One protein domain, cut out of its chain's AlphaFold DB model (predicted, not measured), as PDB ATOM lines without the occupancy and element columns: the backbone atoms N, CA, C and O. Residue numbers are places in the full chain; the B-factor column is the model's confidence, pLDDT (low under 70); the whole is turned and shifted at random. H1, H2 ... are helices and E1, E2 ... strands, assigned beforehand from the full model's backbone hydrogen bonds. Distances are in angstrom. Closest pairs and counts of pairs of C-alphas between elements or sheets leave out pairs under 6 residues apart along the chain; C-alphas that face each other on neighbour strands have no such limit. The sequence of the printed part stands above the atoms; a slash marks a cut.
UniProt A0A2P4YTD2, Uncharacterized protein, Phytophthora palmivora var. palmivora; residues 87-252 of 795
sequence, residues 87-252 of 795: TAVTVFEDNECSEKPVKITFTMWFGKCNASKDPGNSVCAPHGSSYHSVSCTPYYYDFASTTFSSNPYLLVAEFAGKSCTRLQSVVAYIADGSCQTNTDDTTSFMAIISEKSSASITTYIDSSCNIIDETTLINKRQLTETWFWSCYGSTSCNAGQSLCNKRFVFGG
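What this domain is: This is residues 87 to 252 of the 795 residues of an uncharacterized protein of Phytophthora palmivora var. palmivora (UniProt A0A2P4YTD2). A strongly twisted sheet of seven strands curls round a short helix, H1, while a smaller sheet of three strands, E7, E8 and E9, covers part of its other face with strands crossed, as a sandwich only partly face to face. A second short helix, H2, sits by the edge strand E10. The printed part has 166 residues, with elements in the order E1 E2 E3 E4 H1 E5 E6 E7 E8 E9 H2 E10; the antiparallel sheets run E3 E4 E1 E2 E6 E5 E10 and E7 E8 E9. The class is mostly strand, and the whole is compact, with a radius of gyration of the C-alphas of 16.0 A and spans of 41 by 40 by 34 A.

How they stand to each other: E1, residues 87 to 92, and E2, residues 101 to 108, form a hairpin, with N 89 and O 105 at 2.8 A. E3, residues 125 to 127, is an edge strand and forms a hairpin with E4, residues 130 to 137, with N 127 and O 130 at 2.8 A. E4 is also the antiparallel neighbour of E1, with N 90 and O 133 at 2.9 A. H1, residues 140 to 148, is on this sheet; its closest C-alphas to E2 are those of Phe 148 and Pro 101, 6.3 A apart. E5, residues 153 to 160, and E6, residues 166 to 174, form a hairpin, with N 156 and O 171 at 2.8 A; E6 is also the neighbour of E2, with N 104 and O 172 at 2.8 A. E7, residues 188 to 193, E8, residues 199 to 204, and E9, residues 212 to 218, form a meander, each strand the antiparallel neighbour of the one before, with N 190 and O 202 at 2.8 A and N 201 and O 216 at 2.9 A. Its strands stand at 86 degrees to those of the large sheet; the closest C-alphas of E6 and E7 are those of Ile 174 and Ala 191, 6.4 A apart. H2, residues 220 to 224, is on the large sheet on the opposite face from H1, at a height over the sheet of 6.0 A, and only grazes the small one. E10, residues 244 to 251, is the neighbour of E5, with N 155 and O 249 at 2.7 A. In H1 and H2 every O i to N i+4 pair is within hydrogen-bond range.

Where its parts are: E1 begins at C-alpha 87, (130.696, 98.183, 136.296). E6 is 24.7 A long, E5 and E10 23.4 A each, E4 22.2 A and E2 20.7 A; H1 is 11.8 A. E10 ends at C-alpha 251, (147.272, 91.468, 127.470).

The domain as a whole: The C-alphas farthest apart, of Pro 119 and Lys 196, are 45.7 A apart. The printed part has no cut. The long links are E2 to E3, E6 to E7 and H2 to E10. Mean pLDDT of the printed part is 77.4; 42 residues are under 70, among them 109 to 123 and 233 to 244.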
ATOM      1  N   THR A  87     131.614  99.101 136.966       78.62
ATOM      2  CA  THR A  87     130.696  98.183 136.296       78.62
ATOM      3  C   THR A  87     131.341  97.735 134.994       78.62
ATOM      4  O   THR A  87     131.567  98.550 134.104       78.62
ATOM      5  N   ALA A  88     131.668  96.450 134.900       84.19
ATOM      6  CA  ALA A  88     132.206  95.813 133.709       84.19
ATOM      7  C   ALA A  88     131.066  95.156 132.922       84.19
ATOM      8  O   ALA A  88     130.444  94.209 133.404       84.19
ATOM      9  N   VAL A  89     130.809  95.647 131.713       85.38
ATOM     10  CA  VAL A  89     129.894  95.034 130.743       85.38
ATOM     11  C   VAL A  89     130.737  94.268 129.734       85.38
ATOM     12  O   VAL A  89     131.451  94.878 128.943       85.38
ATOM     13  N   THR A  90     130.681  92.940 129.785       87.44
ATOM     14  CA  THR A  90     131.407  92.049 128.868       87.44
ATOM     15  C   THR A  90     130.469  91.582 127.769       87.44
ATOM     16  O   THR A  90     129.362  91.150 128.079       87.44
ATOM     17  N   VAL A  91     130.907  91.659 126.515       88.62
ATOM     18  CA  VAL A  91     130.156  91.252 125.323       88.62
ATOM     19  C   VAL A  91     130.739  89.954 124.762       88.62
ATOM     20  O   VAL A  91     131.960  89.824 124.648       88.62
ATOM     21  N   PHE A  92     129.856  89.031 124.395       88.06
ATOM     22  CA  PHE A  92     130.128  87.703 123.854       88.06
ATOM     23  C   PHE A  92     129.332  87.481 122.562       88.06
ATOM     24  O   PHE A  92     128.272  88.080 122.360       88.06
ATOM     25  N   GLU A  93     129.832  86.592 121.706       84.69
ATOM     26  CA  GLU A  93     129.103  86.112 120.523       84.69
ATOM     27  C   GLU A  93     128.178  84.930 120.862       84.69
ATOM     28  O   GLU A  93     127.205  84.679 120.148       84.69
ATOM     29  N   ASP A  94     128.443  84.224 121.967       84.00
ATOM     30  CA  ASP A  94     127.704  83.035 122.383       84.00
ATOM     31  C   ASP A  94     126.623  83.330 123.432       84.00
ATOM     32  O   ASP A  94     126.758  84.201 124.292       84.00
ATOM     33  N   ASN A  95     125.543  82.549 123.388       80.19
ATOM     34  CA  ASN A  95     124.378  82.700 124.262       80.19
ATOM     35  C   ASN A  95     124.577  82.165 125.688       80.19
ATOM     36  O   ASN A  95     123.689  82.336 126.526       80.19
ATOM     37  N   GLU A  96     125.708  81.515 125.960       81.06
ATOM     38  CA  GLU A  96     126.092  81.027 127.285       81.06
ATOM     39  C   GLU A  96     127.116  81.956 127.965       81.06
ATOM     40  O   GLU A  96     127.375  81.799 129.160       81.06
ATOM     41  N   CYS A  97     127.629  82.968 127.250       82.06
ATOM     42  CA  CYS A  97     128.678  83.896 127.687       82.06
ATOM     43  C   CYS A  97     129.894  83.142 128.240       82.06
ATOM     44  O   CYS A  97     130.435  83.461 129.303       82.06
ATOM     45  N   SER A  98     130.253  82.079 127.530       77.31
ATOM     46  CA  SER A  98     131.240  81.079 127.918       77.31
ATOM     47  C   SER A  98     132.423  81.025 126.954       77.31
ATOM     48  O   SER A  98     133.496  80.547 127.332       77.31
ATOM     49  N   GLU A  99     132.245  81.528 125.729       80.31
ATOM     50  CA  GLU A  99     133.290  81.591 124.717       80.31
ATOM     51  C   GLU A  99     134.152  82.854 124.873       80.31
ATOM     52  O   GLU A  99     134.157  83.532 125.907       80.31
ATOM     53  N   LYS A 100     134.961  83.152 123.847       83.12
ATOM     54  CA  LYS A 100     135.855  84.307 123.856       83.12
ATOM     55  C   LYS A 100     135.031  85.610 123.921       83.12
ATOM     56  O   LYS A 100     134.175  85.837 123.067       83.12
ATOM     57  N   PRO A 101     135.284  86.494 124.899       90.38
ATOM     58  CA  PRO A 101     134.666  87.812 124.918       90.38
ATOM     59  C   PRO A 101     135.256  88.677 123.801       90.38
ATOM     60  O   PRO A 101     136.441  88.572 123.486       90.38
ATOM     61  N   VAL A 102     134.448  89.570 123.228       91.31
ATOM     62  CA  VAL A 102     134.876  90.460 122.131       91.31
ATOM     63  C   VAL A 102     135.176  91.877 122.614       91.31
ATOM     64  O   VAL A 102     136.055  92.555 122.080       91.31
ATOM     65  N   LYS A 103     134.480  92.334 123.662       91.94
ATOM     66  CA  LYS A 103     134.606  93.694 124.200       91.94
ATOM     67  C   LYS A 103     134.243  93.733 125.680       91.94
ATOM     68  O   LYS A 103     133.297  93.072 126.097       91.94
ATOM     69  N   ILE A 104     134.951  94.541 126.468       90.62
ATOM     70  CA  ILE A 104     134.575  94.870 127.848       90.62
ATOM     71  C   ILE A 104     134.523  96.383 127.989       90.62
ATOM     72  O   ILE A 104     135.509  97.060 127.710       90.62
ATOM     73  N   THR A 105     133.405  96.916 128.464       88.88
ATOM     74  CA  THR A 105     133.266  98.339 128.787       88.88
ATOM     75  C   THR A 105     133.204  98.497 130.297       88.88
ATOM     76  O   THR A 105     132.346  97.897 130.942       88.88
ATOM     77  N   PHE A 106     134.092  99.310 130.865       84.38
ATOM     78  CA  PHE A 106     134.070  99.671 132.275       84.38
ATOM     79  C   PHE A 106     133.571 101.103 132.437       84.38
ATOM     80  O   PHE A 106     134.150 102.044 131.884       84.38
ATOM     81  N   THR A 107     132.527 101.269 133.241       75.25
ATOM     82  CA  THR A 107     131.952 102.575 133.568       75.25
ATOM     83  C   THR A 107     131.980 102.822 135.071       75.25
ATOM     84  O   THR A 107     131.844 101.906 135.887       75.25
ATOM     85  N   MET A 108     132.185 104.086 135.450       70.69
ATOM     86  CA  MET A 108     132.078 104.517 136.841       70.69
ATOM     87  C   MET A 108     130.607 104.705 137.219       70.69
ATOM     88  O   MET A 108     129.887 105.461 136.570       70.69
ATOM     89  N   TRP A 109     130.173 104.066 138.304       63.66
ATOM     90  CA  TRP A 109     128.810 104.172 138.834       63.66
ATOM     91  C   TRP A 109     128.799 104.881 140.186       63.66
ATOM     92  O   TRP A 109     129.623 104.579 141.051       63.66
ATOM     93  N   PHE A 110     127.898 105.852 140.387       59.16
ATOM     94  CA  PHE A 110     127.789 106.517 141.689       59.16
ATOM     95  C   PHE A 110     127.238 105.520 142.725       59.16
ATOM     96  O   PHE A 110     126.187 104.928 142.510       59.16
ATOM     97  N   GLY A 111     127.915 105.356 143.868       59.50
ATOM     98  CA  GLY A 111     127.531 104.391 144.914       59.50
ATOM     99  C   GLY A 111     128.383 103.113 144.908       59.50
ATOM    100  O   GLY A 111     129.420 103.054 144.257       59.50
ATOM    101  N   LYS A 112     127.987 102.092 145.685       58.19
ATOM    102  CA  LYS A 112     128.602 100.752 145.584       58.19
ATOM    103  C   LYS A 112     128.133 100.091 144.295       58.19
ATOM    104  O   LYS A 112     126.939 100.175 144.002       58.19
ATOM    105  N   CYS A 113     129.023  99.400 143.577       62.28
ATOM    106  CA  CYS A 113     128.587  98.620 142.424       62.28
ATOM    107  C   CYS A 113     127.581  97.577 142.903       62.28
ATOM    108  O   CYS A 113     127.855  96.761 143.784       62.28
ATOM    109  N   ASN A 114     126.360  97.688 142.392       57.00
ATOM    110  CA  ASN A 114     125.226  96.951 142.908       57.00
ATOM    111  C   ASN A 114     124.759  95.969 141.841       57.00
ATOM    112  O   ASN A 114     123.671  96.119 141.291       57.00
ATOM    113  N   ALA A 115     125.573  94.935 141.593       52.12
ATOM    114  CA  ALA A 115     125.169  93.773 140.793       52.12
ATOM    115  C   ALA A 115     123.836  93.159 141.285       52.12
ATOM    116  O   ALA A 115     123.180  92.430 140.554       52.12
ATOM    117  N   SER A 116     123.411  93.482 142.516       46.09
ATOM    118  CA  SER A 116     122.180  93.024 143.163       46.09
ATOM    119  C   SER A 116     120.968  93.970 143.112       46.09
ATOM    120  O   SER A 116     119.937  93.602 143.668       46.09
ATOM    121  N   LYS A 117     121.015  95.162 142.487       48.34
ATOM    122  CA  LYS A 117     119.786  95.967 142.241       48.34
ATOM    123  C   LYS A 117     119.105  95.672 140.897       48.34
ATOM    124  O   LYS A 117     118.002  96.163 140.677       48.34
ATOM    125  N   ASP A 118     119.687  94.763 140.113       46.44
ATOM    126  CA  ASP A 118     118.947  93.855 139.232       46.44
ATOM    127  C   ASP A 118     119.289  92.390 139.596       46.44
ATOM    128  O   ASP A 118     120.093  91.733 138.933       46.44
ATOM    129  N   PRO A 119     118.758  91.870 140.721       38.47
ATOM    130  CA  PRO A 119     119.129  90.571 141.287       38.47
ATOM    131  C   PRO A 119     118.519  89.377 140.522       38.47
ATOM    132  O   PRO A 119     118.199  88.352 141.124       38.47
ATOM    133  N   GLY A 120     118.349  89.511 139.202       41.28
ATOM    134  CA  GLY A 120     117.853  88.474 138.299       41.28
ATOM    135  C   GLY A 120     118.850  87.973 137.244       41.28
ATOM    136  O   GLY A 120     118.711  86.824 136.842       41.28
ATOM    137  N   ASN A 121     119.852  88.754 136.809       43.34
ATOM    138  CA  ASN A 121     120.625  88.426 135.597       43.34
ATOM    139  C   ASN A 121     122.132  88.789 135.667       43.34
ATOM    140  O   ASN A 121     122.607  89.668 134.959       43.34
ATOM    141  N   SER A 122     122.946  87.993 136.372       50.78
ATOM    142  CA  SER A 122     124.277  87.632 135.828       50.78
ATOM    143  C   SER A 122     124.131  86.496 134.797       50.78
ATOM    144  O   SER A 122     124.953  85.583 134.730       50.78
ATOM    145  N   VAL A 123     123.005  86.479 134.083       64.19
ATOM    146  CA  VAL A 123     122.681  85.517 133.036       64.19
ATOM    147  C   VAL A 123     123.065  86.192 131.739       64.19
ATOM    148  O   VAL A 123     122.733  87.361 131.534       64.19
ATOM    149  N   CYS A 124     123.754  85.446 130.890       71.38
ATOM    150  CA  CYS A 124     124.025  85.849 129.527       71.38
ATOM    151  C   CYS A 124     122.729  86.330 128.858       71.38
ATOM    152  O   CYS A 124     121.796  85.548 128.659       71.38
ATOM    153  N   ALA A 125     122.630  87.631 128.595       76.00
ATOM    154  CA  ALA A 125     121.404  88.244 128.099       76.00
ATOM    155  C   ALA A 125     121.600  88.718 126.654       76.00
ATOM    156  O   ALA A 125     122.621  89.352 126.363       76.00
ATOM    157  N   PRO A 126     120.641  88.449 125.748       74.00
ATOM    158  CA  PRO A 126     120.722  88.943 124.382       74.00
ATOM    159  C   PRO A 126     120.629  90.475 124.361       74.00
ATOM    160  O   PRO A 126     119.792  91.068 125.045       74.00
ATOM    161  N   HIS A 127     121.478  91.108 123.560       68.75
ATOM    162  CA  HIS A 127     121.469  92.537 123.270       68.75
ATOM    163  C   HIS A 127     121.863  92.753 121.804       68.75
ATOM    164  O   HIS A 127     123.039  92.655 121.441       68.75
ATOM    165  N   GLY A 128     120.869  93.028 120.957       72.00
ATOM    166  CA  GLY A 128     121.052  92.984 119.503       72.00
ATOM    167  C   GLY A 128     121.329  91.553 119.029       72.00
ATOM    168  O   GLY A 128     120.659  90.615 119.469       72.00
ATOM    169  N   SER A 129     122.337  91.388 118.173       73.31
ATOM    170  CA  SER A 129     122.873  90.100 117.712       73.31
ATOM    171  C   SER A 129     123.902  89.468 118.660       73.31
ATOM    172  O   SER A 129     124.339  88.345 118.423       73.31
ATOM    173  N   SER A 130     124.264  90.167 119.740       81.88
ATOM    174  CA  SER A 130     125.292  89.762 120.706       81.88
ATOM    175  C   SER A 130     124.705  89.411 122.073       81.88
ATOM    176  O   SER A 130     123.519  89.630 122.337       81.88
ATOM    177  N   TYR A 131     125.547  88.912 122.975       83.81
ATOM    178  CA  TYR A 131     125.179  88.642 124.358       83.81
ATOM    179  C   TYR A 131     126.076  89.402 125.328       83.81
ATOM    180  O   TYR A 131     127.223  89.706 125.014       83.81
ATOM    181  N   HIS A 132     125.568  89.731 126.515       81.12
ATOM    182  CA  HIS A 132     126.356  90.445 127.516       81.12
ATOM    183  C   HIS A 132     126.193  89.895 128.931       81.12
ATOM    184  O   HIS A 132     125.180  89.289 129.282       81.12
ATOM    185  N   SER A 133     127.214  90.158 129.745       82.62
ATOM    186  CA  SER A 133     127.257  89.891 131.180       82.62
ATOM    187  C   SER A 133     127.746  91.129 131.929       82.62
ATOM    188  O   SER A 133     128.626  91.850 131.449       82.62
ATOM    189  N   VAL A 134     127.179  91.380 133.110       80.12
ATOM    190  CA  VAL A 134     127.497  92.539 133.953       80.12
ATOM    191  C   VAL A 134     128.170  92.069 135.239       80.12
ATOM    192  O   VAL A 134     127.695  91.157 135.911       80.12
ATOM    193  N   SER A 135     129.295  92.686 135.589       79.94
ATOM    194  CA  SER A 135     130.076  92.373 136.791       79.94
ATOM    195  C   SER A 135     130.623  93.634 137.455       79.94
ATOM    196  O   SER A 135     130.699  94.696 136.844       79.94
ATOM    197  N   CYS A 136     131.014  93.514 138.721       78.94
ATOM    198  CA  CYS A 136     131.630  94.591 139.495       78.94
ATOM    199  C   CYS A 136     133.109  94.282 139.733       78.94
ATOM    200  O   CYS A 136     133.429  93.190 140.204       78.94
ATOM    201  N   THR A 137     134.005  95.230 139.458       79.88
ATOM    202  CA  THR A 137     135.436  95.073 139.755       79.88
ATOM    203  C   THR A 137     136.093  96.394 140.164       79.88
ATOM    204  O   THR A 137     135.893  97.406 139.495       79.88
ATOM    205  N   PRO A 138     136.927  96.414 141.216       73.56
ATOM    206  CA  PRO A 138     137.772  97.567 141.519       73.56
ATOM    207  C   PRO A 138     139.036  97.628 140.636       73.56
ATOM    208  O   PRO A 138     139.706  98.660 140.597       73.56
ATOM    209  N   TYR A 139     139.370  96.544 139.918       81.38
ATOM    210  CA  TYR A 139     140.589  96.408 139.114       81.38
ATOM    211  C   TYR A 139     140.252  95.943 137.691       81.38
ATOM    212  O   TYR A 139     140.169  94.748 137.401       81.38
ATOM    213  N   TYR A 140     140.065  96.900 136.779       84.50
ATOM    214  CA  TYR A 140     139.711  96.620 135.382       84.50
ATOM    215  C   TYR A 140     140.783  95.813 134.630       84.50
ATOM    216  O   TYR A 140     140.449  95.030 133.745       84.50
ATOM    217  N   TYR A 141     142.061  95.947 135.004       83.06
ATOM    218  CA  TYR A 141     143.156  95.176 134.407       83.06
ATOM    219  C   TYR A 141     143.081  93.691 134.733       83.06
ATOM    220  O   TYR A 141     143.138  92.870 133.822       83.06
ATOM    221  N   ASP A 142     142.959  93.358 136.018       84.38
ATOM    222  CA  ASP A 142     142.907  91.972 136.482       84.38
ATOM    223  C   ASP A 142     141.633  91.298 135.981       84.38
ATOM    224  O   ASP A 142     141.662  90.141 135.557       84.38
ATOM    225  N   PHE A 143     140.531  92.056 135.940       87.44
ATOM    226  CA  PHE A 143     139.286  91.606 135.333       87.44
ATOM    227  C   PHE A 143     139.481  91.288 133.848       87.44
ATOM    228  O   PHE A 143     139.279  90.147 133.455       87.44
ATOM    229  N   ALA A 144     139.967  92.237 133.038       88.81
ATOM    230  CA  ALA A 144     140.216  91.998 131.615       88.81
ATOM    231  C   ALA A 144     141.189  90.828 131.384       88.81
ATOM    232  O   ALA A 144     140.929  89.978 130.539       88.81
ATOM    233  N   SER A 145     142.266  90.734 132.169       85.38
ATOM    234  CA  SER A 145     143.241  89.641 132.070       85.38
ATOM    235  C   SER A 145     142.622  88.277 132.364       85.38
ATOM    236  O   SER A 145     142.997  87.292 131.737       85.38
ATOM    237  N   THR A 146     141.695  88.207 133.319       86.25
ATOM    238  CA  THR A 146     141.006  86.960 133.672       86.25
ATOM    239  C   THR A 146     139.959  86.603 132.618       86.25
ATOM    240  O   THR A 146     139.873  85.450 132.209       86.25
ATOM    241  N   THR A 147     139.199  87.596 132.149       88.50
ATOM    242  CA  THR A 147     138.091  87.427 131.203       88.50
ATOM    243  C   THR A 147     138.573  87.081 129.794       88.50
ATOM    244  O   THR A 147     138.055  86.145 129.194       88.50
ATOM    245  N   PHE A 148     139.595  87.765 129.269       89.25
ATOM    246  CA  PHE A 148     140.189  87.422 127.968       89.25
ATOM    247  C   PHE A 148     141.128  86.210 128.038       89.25
ATOM    248  O   PHE A 148     141.341  85.546 127.022       89.25
ATOM    249  N   SER A 149     141.668  85.891 129.221       86.50
ATOM    250  CA  SER A 149     142.615  84.791 129.429       86.50
ATOM    251  C   SER A 149     143.825  84.891 128.479       86.50
ATOM    252  O   SER A 149     144.573  85.867 128.539       86.50
ATOM    253  N   SER A 150     144.028  83.910 127.596       85.44
ATOM    254  CA  SER A 150     145.106  83.869 126.601       85.44
ATOM    255  C   SER A 150     144.755  84.518 125.257       85.44
ATOM    256  O   SER A 150     145.507  84.354 124.301       85.44
ATOM    257  N   ASN A 151     143.609  85.193 125.135       88.12
ATOM    258  CA  ASN A 151     143.245  85.898 123.907       88.12
ATOM    259  C   ASN A 151     143.864  87.300 123.909       88.12
ATOM    260  O   ASN A 151     143.645  88.032 124.876       88.12
ATOM    261  N   PRO A 152     144.589  87.709 122.853       90.44
ATOM    262  CA  PRO A 152     145.146  89.051 122.758       90.44
ATOM    263  C   PRO A 152     144.055  90.115 122.893       90.44
ATOM    264  O   PRO A 152     143.017  90.026 122.240       90.44
ATOM    265  N   TYR A 153     144.288  91.136 123.716       91.19
ATOM    266  CA  TYR A 153     143.354  92.249 123.884       91.19
ATOM    267  C   TYR A 153     144.076  93.585 124.059       91.19
ATOM    268  O   TYR A 153     145.193  93.644 124.579       91.19
ATOM    269  N   LEU A 154     143.408  94.663 123.647       91.69
ATOM    270  CA  LEU A 154     143.834  96.052 123.806       91.69
ATOM    271  C   LEU A 154     142.857  96.795 124.700       91.69
ATOM    272  O   LEU A 154     141.660  96.817 124.449       91.69
ATOM    273  N   LEU A 155     143.378  97.444 125.723       90.62
ATOM    274  CA  LEU A 155     142.650  98.218 126.703       90.62
ATOM    275  C   LEU A 155     142.985  99.697 126.527       90.62
ATOM    276  O   LEU A 155     144.148 100.093 126.578       90.62
ATOM    277  N   VAL A 156     141.950 100.505 126.341       89.88
ATOM    278  CA  VAL A 156     142.015 101.959 126.218       89.88
ATOM    279  C   VAL A 156     141.354 102.554 127.449       89.88
ATOM    280  O   VAL A 156     140.159 102.372 127.659       89.88
ATOM    281  N   ALA A 157     142.135 103.243 128.272       85.44
ATOM    282  CA  ALA A 157     141.644 103.973 129.430       85.44
ATOM    283  C   ALA A 157     141.690 105.472 129.139       85.44
ATOM    284  O   ALA A 157     142.745 106.009 128.796       85.44
ATOM    285  N   GLU A 158     140.560 106.147 129.285       81.12
ATOM    286  CA  GLU A 158     140.439 107.586 129.083       81.12
ATOM    287  C   GLU A 158     140.420 108.300 130.427       81.12
ATOM    288  O   GLU A 158     139.832 107.828 131.403       81.12
ATOM    289  N   PHE A 159     141.083 109.448 130.482       76.94
ATOM    290  CA  PHE A 159     141.270 110.219 131.694       76.94
ATOM    291  C   PHE A 159     140.950 111.686 131.481       76.94
ATOM    292  O   PHE A 159     141.256 112.286 130.449       76.94
ATOM    293  N   ALA A 160     140.432 112.277 132.547       68.69
ATOM    294  CA  ALA A 160     140.148 113.684 132.656       68.69
ATOM    295  C   ALA A 160     141.402 114.438 133.153       68.69
ATOM    296  O   ALA A 160     141.941 114.156 134.229       68.69
ATOM    297  N   GLY A 161     141.865 115.423 132.382       63.34
ATOM    298  CA  GLY A 161     143.044 116.241 132.682       63.34
ATOM    299  C   GLY A 161     144.381 115.652 132.203       63.34
ATOM    300  O   GLY A 161     144.500 114.463 131.927       63.34
ATOM    301  N   LYS A 162     145.410 116.514 132.123       63.88
ATOM    302  CA  LYS A 162     146.737 116.243 131.513       63.88
ATOM    303  C   LYS A 162     147.596 115.178 132.197       63.88
ATOM    304  O   LYS A 162     148.567 114.730 131.608       63.88
ATOM    305  N   SER A 163     147.275 114.794 133.428       64.75
ATOM    306  CA  SER A 163     148.136 113.916 134.234       64.75
ATOM    307  C   SER A 163     147.607 112.486 134.359       64.75
ATOM    308  O   SER A 163     148.170 111.700 135.116       64.75
ATOM    309  N   CYS A 164     146.512 112.142 133.669       73.00
ATOM    310  CA  CYS A 164     145.858 110.832 133.764       73.00
ATOM    311  C   CYS A 164     145.587 110.397 135.213       73.00
ATOM    312  O   CYS A 164     145.778 109.245 135.599       73.00
ATOM    313  N   THR A 165     145.168 111.354 136.041       69.00
ATOM    314  CA  THR A 165     144.904 111.144 137.470       69.00
ATOM    315  C   THR A 165     143.447 110.801 137.754       69.00
ATOM    316  O   THR A 165     143.139 110.318 138.840       69.00
ATOM    317  N   ARG A 166     142.541 111.054 136.803       70.88
ATOM    318  CA  ARG A 166     141.093 110.877 136.968       70.88
ATOM    319  C   ARG A 166     140.541 110.031 135.830       70.88
ATOM    320  O   ARG A 166     140.413 110.533 134.722       70.88
ATOM    321  N   LEU A 167     140.270 108.757 136.092       75.62
ATOM    322  CA  LEU A 167     139.712 107.831 135.104       75.62
ATOM    323  C   LEU A 167     138.292 108.271 134.697       75.62
ATOM    324  O   LEU A 167     137.523 108.674 135.563       75.62
ATOM    325  N   GLN A 168     137.958 108.210 133.408       74.00
ATOM    326  CA  GLN A 168     136.618 108.489 132.870       74.00
ATOM    327  C   GLN A 168     135.944 107.219 132.360       74.00
ATOM    328  O   GLN A 168     134.830 106.893 132.763       74.00
ATOM    329  N   SER A 169     136.628 106.500 131.474       78.44
ATOM    330  CA  SER A 169     136.118 105.297 130.826       78.44
ATOM    331  C   SER A 169     137.264 104.315 130.610       78.44
ATOM    332  O   SER A 169     138.433 104.705 130.521       78.44
ATOM    333  N   VAL A 170     136.943 103.025 130.546       86.88
ATOM    334  CA  VAL A 170     137.876 102.020 130.036       86.88
ATOM    335  C   VAL A 170     137.134 101.118 129.071       86.88
ATOM    336  O   VAL A 170     136.051 100.634 129.390       86.88
ATOM    337  N   VAL A 171     137.732 100.843 127.918       90.50
ATOM    338  CA  VAL A 171     137.230  99.842 126.976       90.50
ATOM    339  C   VAL A 171     138.348  98.870 126.644       90.50
ATOM    340  O   VAL A 171     139.446  99.289 126.290       90.50
ATOM    341  N   ALA A 172     138.081  97.575 126.761       93.00
ATOM    342  CA  ALA A 172     138.958  96.519 126.284       93.00
ATOM    343  C   ALA A 172     138.359  95.869 125.032       93.00
ATOM    344  O   ALA A 172     137.182  95.516 125.022       93.00
ATOM    345  N   TYR A 173     139.171  95.712 123.996       94.00
ATOM    346  CA  TYR A 173     138.832  95.142 122.696       94.00
ATOM    347  C   TYR A 173     139.625  93.855 122.496       94.00
ATOM    348  O   TYR A 173     140.835  93.848 122.747       94.00
ATOM    349  N   ILE A 174     138.990  92.792 122.001       93.44
ATOM    350  CA  ILE A 174     139.734  91.643 121.480       93.44
ATOM    351  C   ILE A 174     140.610  92.102 120.310       93.44
ATOM    352  O   ILE A 174     140.148  92.819 119.428       93.44
ATOM    353  N   ALA A 175     141.887  91.734 120.329       93.31
ATOM    354  CA  ALA A 175     142.891  92.196 119.380       93.31
ATOM    355  C   ALA A 175     143.418  91.048 118.505       93.31
ATOM    356  O   ALA A 175     144.625  90.907 118.304       93.31
ATOM    357  N   ASP A 176     142.502  90.210 118.017       90.69
ATOM    358  CA  ASP A 176     142.787  89.045 117.169       90.69
ATOM    359  C   ASP A 176     142.802  89.375 115.663       90.69
ATOM    360  O   ASP A 176     143.003  88.488 114.835       90.69
ATOM    361  N   GLY A 177     142.594  90.646 115.303       91.44
ATOM    362  CA  GLY A 177     142.516  91.111 113.920       91.44
ATOM    363  C   GLY A 177     141.261  90.682 113.166       91.44
ATOM    364  O   GLY A 177     141.192  90.887 111.956       91.44
ATOM    365  N   SER A 178     140.268  90.116 113.853       92.06
ATOM    366  CA  SER A 178     138.968  89.804 113.261       92.06
ATOM    367  C   SER A 178     138.026  91.006 113.351       92.06
ATOM    368  O   SER A 178     138.120  91.824 114.268       92.06
ATOM    369  N   CYS A 179     137.099  91.108 112.396       93.31
ATOM    370  CA  CYS A 179     136.014  92.083 112.451       93.31
ATOM    371  C   CYS A 179     134.998  91.678 113.524       93.31
ATOM    372  O   CYS A 179     134.497  90.557 113.494       93.31
ATOM    373  N   GLN A 180     134.690  92.594 114.438       92.19
ATOM    374  CA  GLN A 180     133.765  92.387 115.549       92.19
ATOM    375  C   GLN A 180     132.576  93.338 115.414       92.19
ATOM    376  O   GLN A 180     132.761  94.553 115.321       92.19
ATOM    377  N   THR A 181     131.351  92.813 115.421       87.69
ATOM    378  CA  THR A 181     130.139  93.651 115.363       87.69
ATOM    379  C   THR A 181     129.865  94.263 116.741       87.69
ATOM    380  O   THR A 181     129.997  93.588 117.762       87.69
ATOM    381  N   ASN A 182     129.513  95.551 116.805       83.06
ATOM    382  CA  ASN A 182     129.103  96.180 118.062       83.06
ATOM    383  C   ASN A 182     127.687  95.741 118.466       83.06
ATOM    384  O   ASN A 182     126.906  95.225 117.675       83.06
ATOM    385  N   THR A 183     127.322  96.032 119.712       76.44
ATOM    386  CA  THR A 183     126.012  95.703 120.294       76.44
ATOM    387  C   THR A 183     124.825  96.443 119.662       76.44
ATOM    388  O   THR A 183     123.682  96.179 120.035       76.44
ATOM    389  N   ASP A 184     125.084  97.398 118.762       81.25
ATOM    390  CA  ASP A 184     124.082  98.148 118.000       81.25
ATOM    391  C   ASP A 184     123.736  97.500 116.645       81.25
ATOM    392  O   ASP A 184     122.887  98.030 115.930       81.25
ATOM    393  N   ASP A 185     124.394  96.389 116.286       82.38
ATOM    394  CA  ASP A 185     124.261  95.639 115.026       82.38
ATOM    395  C   ASP A 185     124.502  96.452 113.740       82.38
ATOM    396  O   ASP A 185     124.267  95.967 112.629       82.38
ATOM    397  N   THR A 186     124.973  97.693 113.863       87.12
ATOM    398  CA  THR A 186     125.129  98.632 112.743       87.12
ATOM    399  C   THR A 186     126.561  99.089 112.571       87.12
ATOM    400  O   THR A 186     126.952  99.374 111.446       87.12
ATOM    401  N   THR A 187     127.351  99.102 113.640       91.69
ATOM    402  CA  THR A 187     128.767  99.462 113.618       91.69
ATOM    403  C   THR A 187     129.636  98.253 113.954       91.69
ATOM    404  O   THR A 187     129.172  97.240 114.484       91.69
ATOM    405  N   SER A 188     130.923  98.336 113.640       93.62
ATOM    406  CA  SER A 188     131.888  97.281 113.958       93.62
ATOM    407  C   SER A 188     133.248  97.859 114.331       93.62
ATOM    408  O   SER A 188     133.504  99.060 114.193       93.62
ATOM    409  N   PHE A 189     134.122  97.012 114.862       94.69
ATOM    410  CA  PHE A 189     135.501  97.362 115.168       94.69
ATOM    411  C   PHE A 189     136.455  96.224 114.813       94.69
ATOM    412  O   PHE A 189     136.081  95.055 114.766       94.69
ATOM    413  N   MET A 190     137.719  96.574 114.601       95.62
ATOM    414  CA  MET A 190     138.814  95.626 114.446       95.62
ATOM    415  C   MET A 190     140.026  96.150 115.205       95.62
ATOM    416  O   MET A 190     140.478  97.275 114.975       95.62
ATOM    417  N   ALA A 191     140.561  95.332 116.102       94.94
ATOM    418  CA  ALA A 191     141.761  95.641 116.861       94.94
ATOM    419  C   ALA A 191     142.868  94.635 116.527       94.94
ATOM    420  O   ALA A 191     142.622  93.437 116.396       94.94
ATOM    421  N   ILE A 192     144.092  95.134 116.357       92.38
ATOM    422  CA  ILE A 192     145.261  94.339 115.966       92.38
ATOM    423  C   ILE A 192     146.428  94.714 116.871       92.38
ATOM    424  O   ILE A 192     146.729  95.898 117.029       92.38
ATOM    425  N   ILE A 193     147.117  93.707 117.406       88.00
ATOM    426  CA  ILE A 193     148.475  93.844 117.945       88.00
ATOM    427  C   ILE A 193     149.435  93.235 116.919       88.00
ATOM    428  O   ILE A 193     149.338  92.059 116.584       88.00
ATOM    429  N   SER A 194     150.338  94.053 116.388       79.94
ATOM    430  CA  SER A 194     151.317  93.670 115.369       79.94
ATOM    431  C   SER A 194     152.551  93.011 115.986       79.94
ATOM    432  O   SER A 194     153.008  93.409 117.059       79.94
ATOM    433  N   GLU A 195     153.177  92.090 115.246       63.09
ATOM    434  CA  GLU A 195     154.480  91.494 115.589       63.09
ATOM    435  C   GLU A 195     155.587  92.547 115.762       63.09
ATOM    436  O   GLU A 195     156.503  92.373 116.562       63.09
ATOM    437  N   LYS A 196     155.477  93.703 115.088       60.41
ATOM    438  CA  LYS A 196     156.411  94.836 115.240       60.41
ATOM    439  C   LYS A 196     156.182  95.652 116.518       60.41
ATOM    440  O   LYS A 196     156.693  96.763 116.641       60.41
ATOM    441  N   SER A 197     155.429  95.104 117.470       69.69
ATOM    442  CA  SER A 197     155.114  95.719 118.758       69.69
ATOM    443  C   SER A 197     154.290  97.009 118.665       69.69
ATOM    444  O   SER A 197     154.333  97.803 119.590       69.69
ATOM    445  N   SER A 198     153.546  97.238 117.581       81.19
ATOM    446  CA  SER A 198     152.563  98.328 117.455       81.19
ATOM    447  C   SER A 198     151.138  97.779 117.546       81.19
ATOM    448  O   SER A 198     150.932  96.574 117.422       81.19
ATOM    449  N   ALA A 199     150.140  98.639 117.711       88.50
ATOM    450  CA  ALA A 199     148.740  98.237 117.682       88.50
ATOM    451  C   ALA A 199     147.867  99.227 116.913       88.50
ATOM    452  O   ALA A 199     148.247 100.372 116.676       88.50
ATOM    453  N   SER A 200     146.683  98.781 116.518       92.25
ATOM    454  CA  SER A 200     145.674  99.640 115.908       92.25
ATOM    455  C   SER A 200     144.284  99.241 116.360       92.25
ATOM    456  O   SER A 200     143.996  98.051 116.483       92.25
ATOM    457  N   ILE A 201     143.416 100.230 116.536       93.62
ATOM    458  CA  ILE A 201     141.980 100.041 116.741       93.62
ATOM    459  C   ILE A 201     141.278 100.804 115.627       93.62
ATOM    460  O   ILE A 201     141.444 102.015 115.515       93.62
ATOM    461  N   THR A 202     140.527 100.095 114.796       94.31
ATOM    462  CA  THR A 202     139.747 100.681 113.703       94.31
ATOM    463  C   THR A 202     138.271 100.508 114.008       94.31
ATOM    464  O   THR A 202     137.842  99.390 114.291       94.31
ATOM    465  N   THR A 203     137.505 101.591 113.968       93.56
ATOM    466  CA  THR A 203     136.041 101.571 114.045       93.56
ATOM    467  C   THR A 203     135.450 101.750 112.653       93.56
ATOM    468  O   THR A 203     136.061 102.355 111.770       93.56
ATOM    469  N   TYR A 204     134.256 101.203 112.451       94.88
ATOM    470  CA  TYR A 204     133.557 101.208 111.173       94.88
ATOM    471  C   TYR A 204     132.099 101.600 111.376       94.88
ATOM    472  O   TYR A 204     131.467 101.183 112.350       94.88
ATOM    473  N   ILE A 205     131.553 102.362 110.428       94.31
ATOM    474  CA  ILE A 205     130.143 102.780 110.450       94.31
ATOM    475  C   ILE A 205     129.177 101.697 109.938       94.31
ATOM    476  O   ILE A 205     127.968 101.909 109.962       94.31
ATOM    477  N   ASP A 206     129.701 100.574 109.440       92.50
ATOM    478  CA  ASP A 206     128.942  99.377 109.067       92.50
ATOM    479  C   ASP A 206     129.321  98.179 109.951       92.50
ATOM    480  O   ASP A 206     130.379  98.168 110.577       92.50
ATOM    481  N   SER A 207     128.484  97.142 109.978       90.06
ATOM    482  CA  SER A 207     128.690  95.931 110.787       90.06
ATOM    483  C   SER A 207     129.669  94.919 110.179       90.06
ATOM    484  O   SER A 207     129.965  93.903 110.794       90.06
ATOM    485  N   SER A 208     130.166  95.159 108.963       91.62
ATOM    486  CA  SER A 208     130.985  94.213 108.194       91.62
ATOM    487  C   SER A 208     132.417  94.713 107.952       91.62
ATOM    488  O   SER A 208     133.100  94.191 107.072       91.62
ATOM    489  N   CYS A 209     132.873  95.713 108.713       93.94
ATOM    490  CA  CYS A 209     134.196  96.330 108.617       93.94
ATOM    491  C   CYS A 209     134.612  96.782 107.200       93.94
ATOM    492  O   CYS A 209     135.770  96.618 106.811       93.94
ATOM    493  N   ASN A 210     133.693  97.348 106.409       93.12
ATOM    494  CA  ASN A 210     133.995  97.791 105.038       93.12
ATOM    495  C   ASN A 210     134.243  99.302 104.917       93.12
ATOM    496  O   ASN A 210     134.966  99.741 104.022       93.12
ATOM    497  N   ILE A 211     133.623 100.104 105.781       93.25
ATOM    498  CA  ILE A 211     133.600 101.563 105.729       93.25
ATOM    499  C   ILE A 211     134.207 102.105 107.019       93.25
ATOM    500  O   ILE A 211     133.558 102.158 108.065       93.25
ATOM    501  N   ILE A 212     135.483 102.480 106.930       94.00
ATOM    502  CA  ILE A 212     136.264 103.004 108.054       94.00
ATOM    503  C   ILE A 212     135.641 104.313 108.543       94.00
ATOM    504  O   ILE A 212     135.387 105.218 107.747       94.00
ATOM    505  N   ASP A 213     135.442 104.395 109.853       93.25
ATOM    506  CA  ASP A 213     135.095 105.619 110.567       93.25
ATOM    507  C   ASP A 213     136.376 106.307 111.062       93.25
ATOM    508  O   ASP A 213     136.804 107.330 110.527       93.25
ATOM    509  N   GLU A 214     137.064 105.670 112.014       91.88
ATOM    510  CA  GLU A 214     138.298 106.164 112.615       91.88
ATOM    511  C   GLU A 214     139.321 105.031 112.762       91.88
ATOM    512  O   GLU A 214     138.987 103.865 112.974       91.88
ATOM    513  N   THR A 215     140.606 105.370 112.660       90.19
ATOM    514  CA  THR A 215     141.706 104.463 113.000       90.19
ATOM    515  C   THR A 215     142.597 105.113 114.045       90.19
ATOM    516  O   THR A 215     143.261 106.113 113.784       90.19
ATOM    517  N   THR A 216     142.654 104.507 115.226       87.81
ATOM    518  CA  THR A 216     143.634 104.842 116.257       87.81
ATOM    519  C   THR A 216     144.878 103.989 116.048       87.81
ATOM    520  O   THR A 216     144.841 102.776 116.253       87.81
ATOM    521  N   LEU A 217     145.984 104.620 115.657       86.81
ATOM    522  CA  LEU A 217     147.300 103.985 115.612       86.81
ATOM    523  C   LEU A 217     147.986 104.140 116.969       86.81
ATOM    524  O   LEU A 217     148.073 105.242 117.506       86.81
ATOM    525  N   ILE A 218     148.469 103.026 117.507       84.44
ATOM    526  CA  ILE A 218     149.138 102.947 118.800       84.44
ATOM    527  C   ILE A 218     150.571 102.489 118.535       84.44
ATOM    528  O   ILE A 218     150.816 101.372 118.069       84.44
ATOM    529  N   ASN A 219     151.535 103.363 118.795       78.81
ATOM    530  CA  ASN A 219     152.938 103.034 118.601       78.81
ATOM    531  C   ASN A 219     153.462 102.126 119.725       78.81
ATOM    532  O   ASN A 219     152.817 101.891 120.749       78.81
ATOM    533  N   LYS A 220     154.670 101.605 119.519       77.44
ATOM    534  CA  LYS A 220     155.314 100.658 120.429       77.44
ATOM    535  C   LYS A 220     155.456 101.186 121.845       77.44
ATOM    536  O   LYS A 220     155.150 100.485 122.804       77.44
ATOM    537  N   ARG A 221     155.836 102.451 121.967       72.94
ATOM    538  CA  ARG A 221     156.053 103.104 123.249       72.94
ATOM    539  C   ARG A 221     154.753 103.275 124.035       72.94
ATOM    540  O   ARG A 221     154.722 102.958 125.221       72.94
ATOM    541  N   GLN A 222     153.669 103.653 123.356       78.25
ATOM    542  CA  GLN A 222     152.331 103.749 123.946       78.25
ATOM    543  C   GLN A 222     151.842 102.434 124.566       78.25
ATOM    544  O   GLN A 222     151.042 102.475 125.496       78.25
ATOM    545  N   LEU A 223     152.333 101.286 124.085       78.38
ATOM    546  CA  LEU A 223     152.016  99.966 124.634       78.38
ATOM    547  C   LEU A 223     152.968  99.528 125.750       78.38
ATOM    548  O   LEU A 223     152.544  98.822 126.664       78.38
ATOM    549  N   THR A 224     154.248  99.888 125.665       72.31
ATOM    550  CA  THR A 224     155.283  99.365 126.567       72.31
ATOM    551  C   THR A 224     155.585 100.259 127.763       72.31
ATOM    552  O   THR A 224     156.168  99.762 128.719       72.31
ATOM    553  N   GLU A 225     155.237 101.549 127.767       68.31
ATOM    554  CA  GLU A 225     155.561 102.438 128.893       68.31
ATOM    555  C   GLU A 225     154.847 102.088 130.206       68.31
ATOM    556  O   GLU A 225     153.694 101.653 130.247       68.31
ATOM    557  N   THR A 226     155.534 102.330 131.329       58.12
ATOM    558  CA  THR A 226     154.966 102.081 132.661       58.12
ATOM    559  C   THR A 226     153.794 103.001 133.007       58.12
ATOM    560  O   THR A 226     153.816 104.211 132.785       58.12
ATOM    561  N   TRP A 227     152.818 102.395 133.684       53.19
ATOM    562  CA  TRP A 227     151.573 102.936 134.247       53.19
ATOM    563  C   TRP A 227     151.632 104.311 134.938       53.19
ATOM    564  O   TRP A 227     150.592 104.962 135.055       53.19
ATOM    565  N   PHE A 228     152.796 104.758 135.415       47.09
ATOM    566  CA  PHE A 228     152.914 106.013 136.161       47.09
ATOM    567  C   PHE A 228     153.108 107.248 135.263       47.09
ATOM    568  O   PHE A 228     152.728 108.342 135.673       47.09
ATOM    569  N   TRP A 229     153.629 107.081 134.038       52.72
ATOM    570  CA  TRP A 229     154.081 108.201 133.192       52.72
ATOM    571  C   TRP A 229     153.412 108.284 131.807       52.72
ATOM    572  O   TRP A 229     153.449 109.340 131.182       52.72
ATOM    573  N   SER A 230     152.730 107.229 131.347       61.66
ATOM    574  CA  SER A 230     152.217 107.098 129.971       61.66
ATOM    575  C   SER A 230     150.882 107.806 129.704       61.66
ATOM    576  O   SER A 230     149.900 107.182 129.320       61.66
ATOM    577  N   CYS A 231     150.796 109.113 129.949       71.06
ATOM    578  CA  CYS A 231     149.584 109.890 129.677       71.06
ATOM    579  C   CYS A 231     149.661 110.604 128.321       71.06
ATOM    580  O   CYS A 231     150.409 111.569 128.185       71.06
ATOM    581  N   TYR A 232     148.880 110.161 127.330       72.94
ATOM    582  CA  TYR A 232     148.935 110.719 125.973       72.94
ATOM    583  C   TYR A 232     147.732 111.616 125.673       72.94
ATOM    584  O   TYR A 232     146.588 111.203 125.855       72.94
ATOM    585  N   GLY A 233     147.975 112.831 125.177       64.50
ATOM    586  CA  GLY A 233     146.911 113.754 124.773       64.50
ATOM    587  C   GLY A 233     146.214 113.306 123.489       64.50
ATOM    588  O   GLY A 233     146.883 113.008 122.503       64.50
ATOM    589  N   SER A 234     144.878 113.282 123.486       57.72
ATOM    590  CA  SER A 234     144.085 113.016 122.276       57.72
ATOM    591  C   SER A 234     143.715 114.330 121.579       57.72
ATOM    592  O   SER A 234     143.247 115.266 122.227       57.72
ATOM    593  N   THR A 235     143.886 114.406 120.257       48.66
ATOM    594  CA  THR A 235     143.494 115.567 119.429       48.66
ATOM    595  C   THR A 235     141.995 115.609 119.105       48.66
ATOM    596  O   THR A 235     141.498 116.646 118.676       48.66
ATOM    597  N   SER A 236     141.258 114.520 119.338       47.06
ATOM    598  CA  SER A 236     139.839 114.355 118.977       47.06
ATOM    599  C   SER A 236     138.822 114.883 120.000       47.06
ATOM    600  O   SER A 236     137.624 114.653 119.855       47.06
ATOM    601  N   CYS A 237     139.252 115.618 121.028       51.69
ATOM    602  CA  CYS A 237     138.327 116.140 122.035       51.69
ATOM    603  C   CYS A 237     137.830 117.546 121.690       51.69
ATOM    604  O   CYS A 237     138.603 118.498 121.575       51.69
ATOM    605  N   ASN A 238     136.509 117.654 121.521       38.78
ATOM    606  CA  ASN A 238     135.807 118.888 121.182       38.78
ATOM    607  C   ASN A 238     136.156 120.023 122.158       38.78
ATOM    608  O   ASN A 238     136.111 119.858 123.376       38.78
ATOM    609  N   ALA A 239     136.449 121.199 121.597       34.34
ATOM    610  CA  ALA A 239     137.002 122.391 122.246       34.34
ATOM    611  C   ALA A 239     136.097 123.096 123.294       34.34
ATOM    612  O   ALA A 239     136.239 124.296 123.520       34.34
ATOM    613  N   GLY A 240     135.167 122.384 123.935       41.38
ATOM    614  CA  GLY A 240     134.236 122.923 124.935       41.38
ATOM    615  C   GLY A 240     134.320 122.284 126.323       41.38
ATOM    616  O   GLY A 240     133.812 122.873 127.274       41.38
ATOM    617  N   GLN A 241     134.964 121.121 126.470       42.19
ATOM    618  CA  GLN A 241     135.120 120.430 127.754       42.19
ATOM    619  C   GLN A 241     136.553 119.904 127.914       42.19
ATOM    620  O   GLN A 241     137.261 119.615 126.953       42.19
ATOM    621  N   SER A 242     137.031 119.893 129.151       43.44
ATOM    622  CA  SER A 242     138.437 119.764 129.529       43.44
ATOM    623  C   SER A 242     139.137 118.477 129.052       43.44
ATOM    624  O   SER A 242     138.775 117.390 129.480       43.44
ATOM    625  N   LEU A 243     140.223 118.634 128.279       48.53
ATOM    626  CA  LEU A 243     141.458 117.818 128.271       48.53
ATOM    627  C   LEU A 243     141.281 116.299 128.511       48.53
ATOM    628  O   LEU A 243     141.433 115.845 129.646       48.53
ATOM    629  N   CYS A 244     141.071 115.511 127.453       61.88
ATOM    630  CA  CYS A 244     141.047 114.045 127.520       61.88
ATOM    631  C   CYS A 244     142.439 113.451 127.199       61.88
ATOM    632  O   CYS A 244     143.048 113.758 126.171       61.88
ATOM    633  N   ASN A 245     142.974 112.612 128.085       75.88
ATOM    634  CA  ASN A 245     144.212 111.869 127.833       75.88
ATOM    635  C   ASN A 245     143.943 110.370 127.890       75.88
ATOM    636  O   ASN A 245     143.068 109.926 128.628       75.88
ATOM    637  N   LYS A 246     144.694 109.592 127.117       80.31
ATOM    638  CA  LYS A 246     144.512 108.149 126.976       80.31
ATOM    639  C   LYS A 246     145.719 107.396 127.522       80.31
ATOM    640  O   LYS A 246     146.854 107.865 127.424       80.31
ATOM    641  N   ARG A 247     145.459 106.208 128.066       83.06
ATOM    642  CA  ARG A 247     146.454 105.163 128.330       83.06
ATOM    643  C   ARG A 247     146.072 103.911 127.561       83.06
ATOM    644  O   ARG A 247     144.898 103.542 127.537       83.06
ATOM    645  N   PHE A 248     147.070 103.255 126.989       84.81
ATOM    646  CA  PHE A 248     146.903 102.000 126.273       84.81
ATOM    647  C   PHE A 248     147.590 100.887 127.052       84.81
ATOM    648  O   PHE A 248     148.696 101.061 127.555       84.81
ATOM    649  N   VAL A 249     146.923  99.749 127.176       83.12
ATOM    650  CA  VAL A 249     147.468  98.546 127.804       83.12
ATOM    651  C   VAL A 249     147.062  97.350 126.966       83.12
ATOM    652  O   VAL A 249     145.993  97.345 126.376       83.12
ATOM    653  N   PHE A 250     147.892  96.320 126.915       86.12
ATOM    654  CA  PHE A 250     147.560  95.075 126.230       86.12
ATOM    655  C   PHE A 250     147.665  93.882 127.188       86.12
ATOM    656  O   PHE A 250     148.230  93.985 128.286       86.12
ATOM    657  N   GLY A 251     147.119  92.744 126.777       84.69
ATOM    658  CA  GLY A 251     147.272  91.468 127.470       84.69
ATOM    659  C   GLY A 251     146.922  90.285 126.573       84.69
ATOM    660  O   GLY A 251     146.697  90.460 125.378       84.69
ATOM    661  N   GLY A 252     146.940  89.080 127.146       79.19
ATOM    662  CA  GLY A 252     146.645  87.838 126.422       79.19
ATOM    663  C   GLY A 252     147.743  87.355 125.468       79.19
ATOM    664  O   GLY A 252     147.521  86.421 124.711       79.19
TER     665      GLY A 252